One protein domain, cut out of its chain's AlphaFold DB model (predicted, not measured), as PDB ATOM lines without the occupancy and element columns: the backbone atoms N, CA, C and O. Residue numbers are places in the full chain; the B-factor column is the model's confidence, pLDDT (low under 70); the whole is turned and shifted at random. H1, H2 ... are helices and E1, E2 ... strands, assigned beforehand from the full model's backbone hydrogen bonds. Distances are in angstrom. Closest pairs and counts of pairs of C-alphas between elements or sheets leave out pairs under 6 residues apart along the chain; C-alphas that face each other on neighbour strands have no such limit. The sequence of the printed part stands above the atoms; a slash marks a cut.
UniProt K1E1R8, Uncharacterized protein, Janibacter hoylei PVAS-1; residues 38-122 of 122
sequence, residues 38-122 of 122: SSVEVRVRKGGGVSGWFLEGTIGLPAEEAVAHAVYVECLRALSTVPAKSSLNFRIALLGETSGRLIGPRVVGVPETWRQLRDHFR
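This is residues 38 to 122 of the 122 residues of an uncharacterized protein of Janibacter hoylei PVAS-1 (UniProt K1E1R8). Look first for one twisted sheet of four strands, E1 to E4, with the long helix H1 packed lengthwise over one face and the other face bare. H3 packs at a steep angle on residues 76 to 80 of H1, and the short H2 packs on the side of H1. The printed part has 85 residues, with three named helices and four named strands in the order E1, E2, H1, E3, E4, H2, H3; the class is mixed, helices and strands. The sheet is mixed, in the order E1, E2, E3, E4, and makes two layers with H1 and H3, a sheet with helices on one face. The whole is compact, with a radius of gyration of the C-alphas of 12.7 A and spans of 38 by 27 by 19 A.

Find C-alpha 39 at (30.916, -24.965, -0.975); from there E1 runs 23.3 A to residue 46. E2, residues 53 to 60, covers 22.9 A. H1 begins at C-alpha 65, (46.192, -19.720, 2.202), and runs 22.4 A to residue 80. E3 holds residues 90 to 98, over 25.2 A. E4 is residues 101 to 103, H2 is residues 105 to 108, and H3 runs from residue 114 to C-alpha 121 at (42.733, -17.558, -19.203), over 11.0 A.

Begin at E1 and E2, an antiparallel hairpin, where N 43 and O 56 are 2.9 A apart, within hydrogen-bond range. E2 and E3 are parallel, with N 93 and O 55 at 2.7 A. E2, H1 and E3 form a strand-helix-strand unit, two parallel neighbour strands with a helix between, and its crossover is right-handed. E3 and E4 are an antiparallel hairpin, with N 98 and O 101 at 2.9 A. H1 is on the sheet at a height of 9.3 A, over E3, and runs only just along the strands, at 27 degrees to E3 on the local plane; the closest C-alphas of H1 and E3, Tyr 72 and Gly 96, are 6.4 A apart. H2 only grazes the sheet, with Pro 105, and touches residues 69 to 76 of H1 alone; the closest C-alphas, His 69 and Val 108, are 6.3 A apart. H3 touches residues 76 to 80 of H1 alone, closest at the C-alphas of Ser 80 and Arg 118, 4.9 A, at a steep tilt of 65 degrees, opposite ways. H3 is also on the sheet; its closest C-alphas to E3 are Trp 114 and Phe 90, 5.7 A. E1 and E4 are apart, and so are H2 and H3. In H1 and H3 every O i to N i+4 pair is within hydrogen-bond range; H2 is too short for such a pair, and its 1 O i to N i+3 pair is within range.

The two C-alphas farthest apart, Gly 49 and Glu 64, are 39.7 A apart. The printed part has no cut, and no link is long. Look for low confidence, pLDDT under 70, at residues 48 to 51 and 87 to 88; the mean of the printed part is 89.6.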
ATOM      1  N   SER A  38      34.828 -26.618  -1.096       94.50
ATOM      2  CA  SER A  38      33.949 -27.154  -0.045       94.50
ATOM      3  C   SER A  38      32.494 -26.692  -0.166       94.50
ATOM      4  O   SER A  38      31.580 -27.415   0.229       94.50
ATOM      5  N   SER A  39      32.255 -25.509  -0.736       94.31
ATOM      6  CA  SER A  39      30.916 -24.965  -0.975       94.31
ATOM      7  C   SER A  39      30.922 -23.995  -2.156       94.31
ATOM      8  O   SER A  39      31.945 -23.395  -2.482       94.31
ATOM      9  N   VAL A  40      29.771 -23.839  -2.815       95.88
ATOM     10  CA  VAL A  40      29.587 -22.850  -3.883       95.88
ATOM     11  C   VAL A  40      28.222 -22.200  -3.726       95.88
ATOM     12  O   VAL A  40      27.184 -22.811  -3.995       95.88
ATOM     13  N   GLU A  41      28.233 -20.937  -3.330       95.31
ATOM     14  CA  GLU A  41      27.061 -20.077  -3.302       95.31
ATOM     15  C   GLU A  41      27.212 -19.032  -4.393       95.31
ATOM     16  O   GLU A  41      28.151 -18.248  -4.381       95.31
ATOM     17  N   VAL A  42      26.298 -19.025  -5.357       94.69
ATOM     18  CA  VAL A  42      26.327 -18.085  -6.479       94.69
ATOM     19  C   VAL A  42      24.931 -17.587  -6.777       94.69
ATOM     20  O   VAL A  42      23.964 -18.347  -6.675       94.69
ATOM     21  N   ARG A  43      24.842 -16.312  -7.149       93.06
ATOM     22  CA  ARG A  43      23.625 -15.654  -7.623       93.06
ATOM     23  C   ARG A  43      23.967 -14.694  -8.747       93.06
ATOM     24  O   ARG A  43      24.935 -13.937  -8.669       93.06
ATOM     25  N   VAL A  44      23.139 -14.689  -9.780       91.38
ATOM     26  CA  VAL A  44      23.204 -13.729 -10.871       91.38
ATOM     27  C   VAL A  44      22.160 -12.656 -10.609       91.38
ATOM     28  O   VAL A  44      20.955 -12.897 -10.621       91.38
ATOM     29  N   ARG A  45      22.623 -11.431 -10.377       89.31
ATOM     30  CA  ARG A  45      21.759 -10.277 -10.138       89.31
ATOM     31  C   ARG A  45      21.834  -9.294 -11.286       89.31
ATOM     32  O   ARG A  45      22.897  -9.023 -11.844       89.31
ATOM     33  N   LYS A  46      20.684  -8.717 -11.619       85.62
ATOM     34  CA  LYS A  46      20.629  -7.588 -12.539       85.62
ATOM     35  C   LYS A  46      21.100  -6.330 -11.811       85.62
ATOM     36  O   LYS A  46      20.603  -6.006 -10.736       85.62
ATOM     37  N   GLY A  47      22.055  -5.631 -12.403       72.62
ATOM     38  CA  GLY A  47      22.474  -4.306 -11.972       72.62
ATOM     39  C   GLY A  47      21.446  -3.232 -12.319       72.62
ATOM     40  O   GLY A  47      20.666  -3.377 -13.260       72.62
ATOM     41  N   GLY A  48      21.463  -2.116 -11.590       62.00
ATOM     42  CA  GLY A  48      20.689  -0.931 -11.965       62.00
ATOM     43  C   GLY A  48      21.302  -0.199 -13.169       62.00
ATOM     44  O   GLY A  48      22.522  -0.039 -13.244       62.00
ATOM     45  N   GLY A  49      20.470   0.281 -14.100       65.44
ATOM     46  CA  GLY A  49      20.887   1.166 -15.201       65.44
ATOM     47  C   GLY A  49      21.955   0.567 -16.132       65.44
ATOM     48  O   GLY A  49      21.755  -0.494 -16.717       65.44
ATOM     49  N   VAL A  50      23.094   1.259 -16.272       60.50
ATOM     50  CA  VAL A  50      24.245   0.867 -17.121       60.50
ATOM     51  C   VAL A  50      25.098  -0.266 -16.540       60.50
ATOM     52  O   VAL A  50      25.962  -0.804 -17.231       60.50
ATOM     53  N   SER A  51      24.858  -0.642 -15.282       63.31
ATOM     54  CA  SER A  51      25.695  -1.581 -14.520       63.31
ATOM     55  C   SER A  51      25.599  -3.031 -15.010       63.31
ATOM     56  O   SER A  51      26.353  -3.875 -14.539       63.31
ATOM     57  N   GLY A  52      24.681  -3.316 -15.942       82.94
ATOM     58  CA  GLY A  52      24.524  -4.617 -16.587       82.94
ATOM     59  C   GLY A  52      24.122  -5.716 -15.609       82.94
ATOM     60  O   GLY A  52      23.059  -5.638 -14.997       82.94
ATOM     61  N   TRP A  53      24.951  -6.748 -15.488       88.00
ATOM     62  CA  TRP A  53      24.709  -7.921 -14.645       88.00
ATOM     63  C   TRP A  53      25.873  -8.143 -13.676       88.00
ATOM     64  O   TRP A  53      27.005  -7.719 -13.928       88.00
ATOM     65  N   PHE A  54      25.606  -8.853 -12.584       89.75
ATOM     66  CA  PHE A  54      26.583  -9.218 -11.567       89.75
ATOM     67  C   PHE A  54      26.459 -10.695 -11.232       89.75
ATOM     68  O   PHE A  54      25.354 -11.179 -11.000       89.75
ATOM     69  N   LEU A  55      27.586 -11.394 -11.198       91.75
ATOM     70  CA  LEU A  55      27.691 -12.695 -10.556       91.75
ATOM     71  C   LEU A  55      28.313 -12.468  -9.193       91.75
ATOM     72  O   LEU A  55      29.472 -12.075  -9.113       91.75
ATOM     73  N   GLU A  56      27.548 -12.690  -8.140       93.50
ATOM     74  CA  GLU A  56      28.004 -12.534  -6.766       93.50
ATOM     75  C   GLU A  56      27.883 -13.848  -6.013       93.50
ATOM     76  O   GLU A  56      27.058 -14.701  -6.357       93.50
ATOM     77  N   GLY A  57      28.707 -14.009  -4.985       94.38
ATOM     78  CA  GLY A  57      28.671 -15.211  -4.178       94.38
ATOM     79  C   GLY A  57      29.989 -15.528  -3.502       94.38
ATOM     80  O   GLY A  57      30.944 -14.750  -3.568       94.38
ATOM     81  N   THR A  58      30.024 -16.707  -2.898       96.88
ATOM     82  CA  THR A  58      31.145 -17.186  -2.103       96.88
ATOM     83  C   THR A  58      31.490 -18.621  -2.494       96.88
ATOM     84  O   THR A  58      30.603 -19.448  -2.715       96.88
ATOM     85  N   ILE A  59      32.782 -18.925  -2.587       96.69
ATOM     86  CA  ILE A  59      33.314 -20.276  -2.785       96.69
ATOM     87  C   ILE A  59      34.051 -20.668  -1.515       96.69
ATOM     88  O   ILE A  59      35.002 -19.989  -1.142       96.69
ATOM     89  N   GLY A  60      33.661 -21.764  -0.877       97.06
ATOM     90  CA  GLY A  60      34.419 -22.337   0.226       97.06
ATOM     91  C   GLY A  60      35.725 -22.948  -0.279       97.06
ATOM     92  O   GLY A  60      35.714 -23.819  -1.152       97.06
ATOM     93  N   LEU A  61      36.846 -22.485   0.266       97.44
ATOM     94  CA  LEU A  61      38.202 -22.880  -0.110       97.44
ATOM     95  C   LEU A  61      38.921 -23.579   1.055       97.44
ATOM     96  O   LEU A  61      38.511 -23.447   2.214       97.44
ATOM     97  N   PRO A  62      40.028 -24.294   0.780       96.06
ATOM     98  CA  PRO A  62      40.880 -24.862   1.819       96.06
ATOM     99  C   PRO A  62      41.386 -23.807   2.812       96.06
ATOM    100  O   PRO A  62      41.546 -22.637   2.473       96.06
ATOM    101  N   ALA A  63      41.660 -24.224   4.049       93.88
ATOM    102  CA  ALA A  63      42.089 -23.324   5.123       93.88
ATOM    103  C   ALA A  63      43.506 -22.754   4.922       93.88
ATOM    104  O   ALA A  63      43.804 -21.651   5.384       93.88
ATOM    105  N   GLU A  64      44.378 -23.514   4.257       94.38
ATOM    106  CA  GLU A  64      45.746 -23.103   3.958       94.38
ATOM    107  C   GLU A  64      45.759 -22.075   2.823       94.38
ATOM    108  O   GLU A  64      45.304 -22.355   1.719       94.38
ATOM    109  N   GLU A  65      46.307 -20.888   3.086       91.19
ATOM    110  CA  GLU A  65      46.192 -19.720   2.202       91.19
ATOM    111  C   GLU A  65      46.794 -19.951   0.805       91.19
ATOM    112  O   GLU A  65      46.175 -19.617  -0.203       91.19
ATOM    113  N   ALA A  66      47.964 -20.594   0.724       92.38
ATOM    114  CA  ALA A  66      48.604 -20.905  -0.555       92.38
ATOM    115  C   ALA A  66      47.753 -21.865  -1.404       92.38
ATOM    116  O   ALA A  66      47.570 -21.646  -2.605       92.38
ATOM    117  N   VAL A  67      47.183 -22.894  -0.769       94.50
ATOM    118  CA  VAL A  67      46.287 -23.855  -1.424       94.50
ATOM    119  C   VAL A  67      44.972 -23.175  -1.807       94.50
ATOM    120  O   VAL A  67      44.500 -23.353  -2.925       94.50
ATOM    121  N   ALA A  68      44.413 -22.333  -0.934       95.31
ATOM    122  CA  ALA A  68      43.204 -21.564  -1.204       95.31
ATOM    123  C   ALA A  68      43.361 -20.682  -2.443       95.31
ATOM    124  O   ALA A  68      42.484 -20.679  -3.301       95.31
ATOM    125  N   HIS A  69      44.485 -19.973  -2.574       95.75
ATOM    126  CA  HIS A  69      44.765 -19.138  -3.741       95.75
ATOM    127  C   HIS A  69      44.849 -19.968  -5.026       95.75
ATOM    128  O   HIS A  69      44.246 -19.586  -6.028       95.75
ATOM    129  N   ALA A  70      45.538 -21.112  -4.995       95.69
ATOM    130  CA  ALA A  70      45.642 -22.002  -6.150       95.69
ATOM    131  C   ALA A  70      44.270 -22.554  -6.574       95.69
ATOM    132  O   ALA A  70      43.886 -22.429  -7.737       95.69
ATOM    133  N   VAL A  71      43.494 -23.084  -5.624       96.12
ATOM    134  CA  VAL A  71      42.134 -23.588  -5.878       96.12
ATOM    135  C   VAL A  71      41.230 -22.467  -6.386       96.12
ATOM    136  O   VAL A  71      40.447 -22.667  -7.311       96.12
ATOM    137  N   TYR A  72      41.358 -21.260  -5.840       96.31
ATOM    138  CA  TYR A  72      40.558 -20.119  -6.267       96.31
ATOM    139  C   TYR A  72      40.866 -19.678  -7.702       96.31
ATOM    140  O   TYR A  72      39.944 -19.373  -8.459       96.31
ATOM    141  N   VAL A  73      42.137 -19.696  -8.113       96.31
ATOM    142  CA  VAL A  73      42.522 -19.456  -9.512       96.31
ATOM    143  C   VAL A  73      41.907 -20.511 -10.428       96.31
ATOM    144  O   VAL A  73      41.353 -20.150 -11.465       96.31
ATOM    145  N   GLU A  74      41.926 -21.786 -10.040       96.19
ATOM    146  CA  GLU A  74      41.307 -22.856 -10.829       96.19
ATOM    147  C   GLU A  74      39.777 -22.724 -10.904       96.19
ATOM    148  O   GLU A  74      39.195 -22.912 -11.973       96.19
ATOM    149  N   CYS A  75      39.117 -22.275  -9.833       95.94
ATOM    150  CA  CYS A  75      37.699 -21.906  -9.861       95.94
ATOM    151  C   CYS A  75      37.411 -20.784 -10.867       95.94
ATOM    152  O   CYS A  75      36.456 -20.868 -11.641       95.94
ATOM    153  N   LEU A  76      38.231 -19.729 -10.878       95.44
ATOM    154  CA  LEU A  76      38.087 -18.598 -11.798       95.44
ATOM    155  C   LEU A  76      38.425 -18.991 -13.248       95.44
ATOM    156  O   LEU A  76      37.768 -18.527 -14.184       95.44
ATOM    157  N   ARG A  77      39.380 -19.906 -13.444       95.25
ATOM    158  CA  ARG A  77      39.674 -20.525 -14.741       95.25
ATOM    159  C   ARG A  77      38.473 -21.327 -15.232       95.25
ATOM    160  O   ARG A  77      38.033 -21.106 -16.359       95.25
ATOM    161  N   ALA A  78      37.897 -22.192 -14.398       94.62
ATOM    162  CA  ALA A  78      36.697 -22.960 -14.728       94.62
ATOM    163  C   ALA A  78      35.522 -22.037 -15.073       94.62
ATOM    164  O   ALA A  78      34.860 -22.228 -16.095       94.62
ATOM    165  N   LEU A  79      35.324 -20.974 -14.291       93.44
ATOM    166  CA  LEU A  79      34.312 -19.953 -14.538       93.44
ATOM    167  C   LEU A  79      34.459 -19.308 -15.925       93.44
ATOM    168  O   LEU A  79      33.464 -19.091 -16.613       93.44
ATOM    169  N   SER A  80      35.693 -19.052 -16.369       92.19
ATOM    170  CA  SER A  80      35.970 -18.455 -17.684       92.19
ATOM    171  C   SER A  80      35.495 -19.322 -18.864       92.19
ATOM    172  O   SER A  80      35.251 -18.806 -19.956       92.19
ATOM    173  N   THR A  81      35.315 -20.630 -18.645       92.56
ATOM    174  CA  THR A  81      34.851 -21.581 -19.668       92.56
ATOM    175  C   THR A  81      33.329 -21.622 -19.808       92.56
ATOM    176  O   THR A  81      32.822 -22.145 -20.801       92.56
ATOM    177  N   VAL A  82      32.590 -21.044 -18.853       91.81
ATOM    178  CA  VAL A  82      31.123 -21.059 -18.857       91.81
ATOM    179  C   VAL A  82      30.593 -20.174 -19.997       91.81
ATOM    180  O   VAL A  82      30.980 -18.998 -20.104       91.81
ATOM    181  N   PRO A  83      29.702 -20.696 -20.862       87.31
ATOM    182  CA  PRO A  83      29.116 -19.922 -21.946       87.31
ATOM    183  C   PRO A  83      28.338 -18.711 -21.419       87.31
ATOM    184  O   PRO A  83      27.448 -18.832 -20.583       87.31
ATOM    185  N   ALA A  84      28.638 -17.526 -21.956       85.56
ATOM    186  CA  ALA A  84      27.890 -16.308 -21.660       85.56
ATOM    187  C   ALA A  84      27.214 -15.776 -22.924       85.56
ATOM    188  O   ALA A  84      27.874 -15.544 -23.939       85.56
ATOM    189  N   LYS A  85      25.902 -15.528 -22.842       81.56
ATOM    190  CA  LYS A  85      25.088 -14.939 -23.920       81.56
ATOM    191  C   LYS A  85      25.509 -13.500 -24.235       81.56
ATOM    192  O   LYS A  85      25.383 -13.051 -25.368       81.56
ATOM    193  N   SER A  86      26.020 -12.781 -23.234       71.31
ATOM    194  CA  SER A  86      26.655 -11.470 -23.382       71.31
ATOM    195  C   SER A  86      27.706 -11.278 -22.292       71.31
ATOM    196  O   SER A  86      27.434 -11.515 -21.119       71.31
ATOM    197  N   SER A  87      28.905 -10.829 -22.668       66.06
ATOM    198  CA  SER A  87      29.977 -10.461 -21.728       66.06
ATOM    199  C   SER A  87      30.075  -8.949 -21.493       66.06
ATOM    200  O   SER A  87      30.938  -8.490 -20.742       66.06
ATOM    201  N   LEU A  88      29.221  -8.158 -22.152       69.12
ATOM    202  CA  LEU A  88      29.173  -6.706 -21.997       69.12
ATOM    203  C   LEU A  88      28.590  -6.353 -20.625       69.12
ATOM    204  O   LEU A  88      27.491  -6.784 -20.291       69.12
ATOM    205  N   ASN A  89      29.325  -5.543 -19.855       77.31
ATOM    206  CA  ASN A  89      28.917  -5.041 -18.538       77.31
ATOM    207  C   ASN A  89      28.506  -6.150 -17.549       77.31
ATOM    208  O   ASN A  89      27.573  -5.976 -16.771       77.31
ATOM    209  N   PHE A  90      29.197  -7.295 -17.587       86.44
ATOM    210  CA  PHE A  90      29.005  -8.380 -16.628       86.44
ATOM    211  C   PHE A  90      30.189  -8.444 -15.657       86.44
ATOM    212  O   PHE A  90      31.316  -8.766 -16.053       86.44
ATOM    213  N   ARG A  91      29.942  -8.079 -14.394       89.06
ATOM    214  CA  ARG A  91      30.957  -8.048 -13.329       89.06
ATOM    215  C   ARG A  91      30.906  -9.309 -12.473       89.06
ATOM    216  O   ARG A  91      29.842  -9.883 -12.257       89.06
ATOM    217  N   ILE A  92      32.066  -9.696 -11.964       90.00
ATOM    218  CA  ILE A  92      32.277 -10.851 -11.101       90.00
ATOM    219  C   ILE A  92      32.627 -10.326  -9.709       90.00
ATOM    220  O   ILE A  92      33.667  -9.706  -9.508       90.00
ATOM    221  N   ALA A  93      31.731 -10.569  -8.764       89.81
ATOM    222  CA  ALA A  93      31.866 -10.335  -7.332       89.81
ATOM    223  C   ALA A  93      31.775 -11.673  -6.574       89.81
ATOM    224  O   ALA A  93      31.125 -11.783  -5.537       89.81
ATOM    225  N   LEU A  94      32.382 -12.708  -7.152       92.06
ATOM    226  CA  LEU A  94      32.621 -13.983  -6.491       92.06
ATOM    227  C   LEU A  94      33.828 -13.824  -5.574       92.06
ATOM    228  O   LEU A  94      34.831 -13.247  -5.991       92.06
ATOM    229  N   LEU A  95      33.705 -14.300  -4.340       95.81
ATOM    230  CA  LEU A  95      34.753 -14.256  -3.329       95.81
ATOM    231  C   LEU A  95      35.113 -15.678  -2.908       95.81
ATOM    232  O   LEU A  95      34.246 -16.539  -2.788       95.81
ATOM    233  N   GLY A  96      36.390 -15.934  -2.670       95.38
ATOM    234  CA  GLY A  96      36.836 -17.142  -1.995       95.38
ATOM    235  C   GLY A  96      36.741 -16.966  -0.484       95.38
ATOM    236  O   GLY A  96      37.193 -15.949   0.029       95.38
ATOM    237  N   GLU A  97      36.190 -17.929   0.238       96.44
ATOM    238  CA  GLU A  97      36.197 -17.970   1.698       96.44
ATOM    239  C   GLU A  97      37.205 -19.010   2.178       96.44
ATOM    240  O   GLU A  97      37.081 -20.195   1.883       96.44
ATOM    241  N   THR A  98      38.207 -18.567   2.932       94.81
ATOM    242  CA  THR A  98      39.241 -19.425   3.521       94.81
ATOM    243  C   THR A  98      39.483 -19.012   4.964       94.81
ATOM    244  O   THR A  98      39.726 -17.840   5.252       94.81
ATOM    245  N   SER A  99      39.394 -19.958   5.903       89.62
ATOM    246  CA  SER A  99      39.661 -19.709   7.330       89.62
ATOM    247  C   SER A  99      38.930 -18.473   7.901       89.62
ATOM    248  O   SER A  99      39.513 -17.693   8.653       89.62
ATOM    249  N   GLY A 100      37.671 -18.255   7.496       86.62
ATOM    250  CA  GLY A 100      36.849 -17.109   7.916       86.62
ATOM    251  C   GLY A 100      37.226 -15.761   7.286       86.62
ATOM    252  O   GLY A 100      36.741 -14.719   7.726       86.62
ATOM    253  N   ARG A 101      38.100 -15.750   6.272       91.69
ATOM    254  CA  ARG A 101      38.496 -14.566   5.497       91.69
ATOM    255  C   ARG A 101      37.966 -14.660   4.071       91.69
ATOM    256  O   ARG A 101      37.920 -15.742   3.495       91.69
ATOM    257  N   LEU A 102      37.619 -13.508   3.497       94.81
ATOM    258  CA  LEU A 102      37.192 -13.389   2.103       94.81
ATOM    259  C   LEU A 102      38.338 -12.872   1.231       94.81
ATOM    260  O   LEU A 102      38.948 -11.849   1.544       94.81
ATOM    261  N   ILE A 103      38.588 -13.551   0.114       94.31
ATOM    262  CA  ILE A 103      39.566 -13.164  -0.901       94.31
ATOM    263  C   ILE A 103      38.867 -12.857  -2.227       94.31
ATOM    264  O   ILE A 103      38.021 -13.607  -2.710       94.31
ATOM    265  N   GLY A 104      39.208 -11.715  -2.821       92.12
ATOM    266  CA  GLY A 104      38.678 -11.290  -4.118       92.12
ATOM    267  C   GLY A 104      39.590 -11.693  -5.282       92.12
ATOM    268  O   GLY A 104      40.776 -11.944  -5.064       92.12
ATOM    269  N   PRO A 105      39.092 -11.695  -6.533       90.75
ATOM    270  CA  PRO A 105      39.882 -12.058  -7.718       90.75
ATOM    271  C   PRO A 105      41.202 -11.276  -7.851       90.75
ATOM    272  O   PRO A 105      42.229 -11.840  -8.220       90.75
ATOM    273  N   ARG A 106      41.219  -9.996  -7.451       91.19
ATOM    274  CA  ARG A 106      42.430  -9.152  -7.470       91.19
ATOM    275  C   ARG A 106      43.569  -9.680  -6.604       91.19
ATOM    276  O   ARG A 106      44.722  -9.457  -6.953       91.19
ATOM    277  N   VAL A 107      43.260 -10.358  -5.495       91.31
ATOM    278  CA  VAL A 107      44.272 -10.926  -4.582       91.31
ATOM    279  C   VAL A 107      45.107 -11.984  -5.300       91.31
ATOM    280  O   VAL A 107      46.306 -12.085  -5.066       91.31
ATOM    281  N   VAL A 108      44.486 -12.714  -6.228       90.75
ATOM    282  CA  VAL A 108      45.132 -13.748  -7.045       90.75
ATOM    283  C   VAL A 108      45.488 -13.259  -8.455       90.75
ATOM    284  O   VAL A 108      45.774 -14.059  -9.337       90.75
ATOM    285  N   GLY A 109      45.471 -11.940  -8.690       91.12
ATOM    286  CA  GLY A 109      45.850 -11.339  -9.974       91.12
ATOM    287  C   GLY A 109      44.840 -11.536 -11.110       91.12
ATOM    288  O   GLY A 109      45.172 -11.276 -12.266       91.12
ATOM    289  N   VAL A 110      43.611 -11.959 -10.802       91.88
ATOM    290  CA  VAL A 110      42.576 -12.258 -11.797       91.88
ATOM    291  C   VAL A 110      41.593 -11.083 -11.925       91.88
ATOM    292  O   VAL A 110      41.149 -10.525 -10.916       91.88
ATOM    293  N   PRO A 111      41.223 -10.672 -13.151       91.44
ATOM    294  CA  PRO A 111      40.292  -9.566 -13.362       91.44
ATOM    295  C   PRO A 111      38.833  -9.896 -12.990       91.44
ATOM    296  O   PRO A 111      38.380 -11.034 -13.043       91.44
ATOM    297  N   GLU A 112      38.064  -8.852 -12.667       89.50
ATOM    298  CA  GLU A 112      36.700  -8.940 -12.103       89.50
ATOM    299  C   GLU A 112      35.581  -8.715 -13.134       89.50
ATOM    300  O   GLU A 112      34.426  -8.471 -12.779       89.50
ATOM    301  N   THR A 113      35.892  -8.722 -14.428       90.12
ATOM    302  CA  THR A 113      34.871  -8.627 -15.483       90.12
ATOM    303  C   THR A 113      34.901  -9.875 -16.337       90.12
ATOM    304  O   THR A 113      35.971 -10.408 -16.615       90.12
ATOM    305  N   TRP A 114      33.736 -10.336 -16.789       89.69
ATOM    306  CA  TRP A 114      33.636 -11.605 -17.513       89.69
ATOM    307  C   TRP A 114      34.483 -11.647 -18.785       89.69
ATOM    308  O   TRP A 114      35.104 -12.658 -19.104       89.69
ATOM    309  N   ARG A 115      34.524 -10.526 -19.517       89.31
ATOM    310  CA  ARG A 115      35.367 -10.382 -20.707       89.31
ATOM    311  C   ARG A 115      36.843 -10.536 -20.353       89.31
ATOM    312  O   ARG A 115      37.508 -11.383 -20.930       89.31
ATOM    313  N   GLN A 116      37.327  -9.751 -19.391       90.88
ATOM    314  CA  GLN A 116      38.738  -9.783 -19.007       90.88
ATOM    315  C   GLN A 116      39.126 -11.126 -18.387       90.88
ATOM    316  O   GLN A 116      40.227 -11.592 -18.633       90.88
ATOM    317  N   LEU A 117      38.231 -11.762 -17.625       91.88
ATOM    318  CA  LEU A 117      38.441 -13.102 -17.077       91.88
ATOM    319  C   LEU A 117      38.710 -14.106 -18.201       91.88
ATOM    320  O   LEU A 117      39.683 -14.853 -18.160       91.88
ATOM    321  N   ARG A 118      37.856 -14.099 -19.227       90.12
ATOM    322  CA  ARG A 118      38.010 -14.962 -20.398       90.12
ATOM    323  C   ARG A 118      39.286 -14.692 -21.180       90.12
ATOM    324  O   ARG A 118      39.904 -15.642 -21.639       90.12
ATOM    325  N   ASP A 119      39.635 -13.426 -21.362       91.00
ATOM    326  CA  ASP A 119      40.847 -13.042 -22.084       91.00
ATOM    327  C   ASP A 119      42.115 -13.363 -21.272       91.00
ATOM    328  O   ASP A 119      43.155 -13.625 -21.854       91.00
ATOM    329  N   HIS A 120      42.027 -13.383 -19.938       92.69
ATOM    330  CA  HIS A 120      43.138 -13.714 -19.040       92.69
ATOM    331  C   HIS A 120      43.508 -15.206 -19.056       92.69
ATOM    332  O   HIS A 120      44.678 -15.537 -18.898       92.69
ATOM    333  N   PHE A 121      42.530 -16.100 -19.229       91.56
ATOM    334  CA  PHE A 121      42.733 -17.558 -19.203       91.56
ATOM    335  C   PHE A 121      42.718 -18.234 -20.585       91.56
ATOM    336  O   PHE A 121      42.848 -19.458 -20.657       91.56
ATOM    337  N   ARG A 122      42.525 -17.464 -21.660       81.62
ATOM    338  CA  ARG A 122      42.655 -17.927 -23.049       81.62
ATOM    339  C   ARG A 122      44.107 -17.943 -23.498       81.62
ATOM    340  O   ARG A 122      44.422 -18.860 -24.284       81.62
TER     341      ARG A 122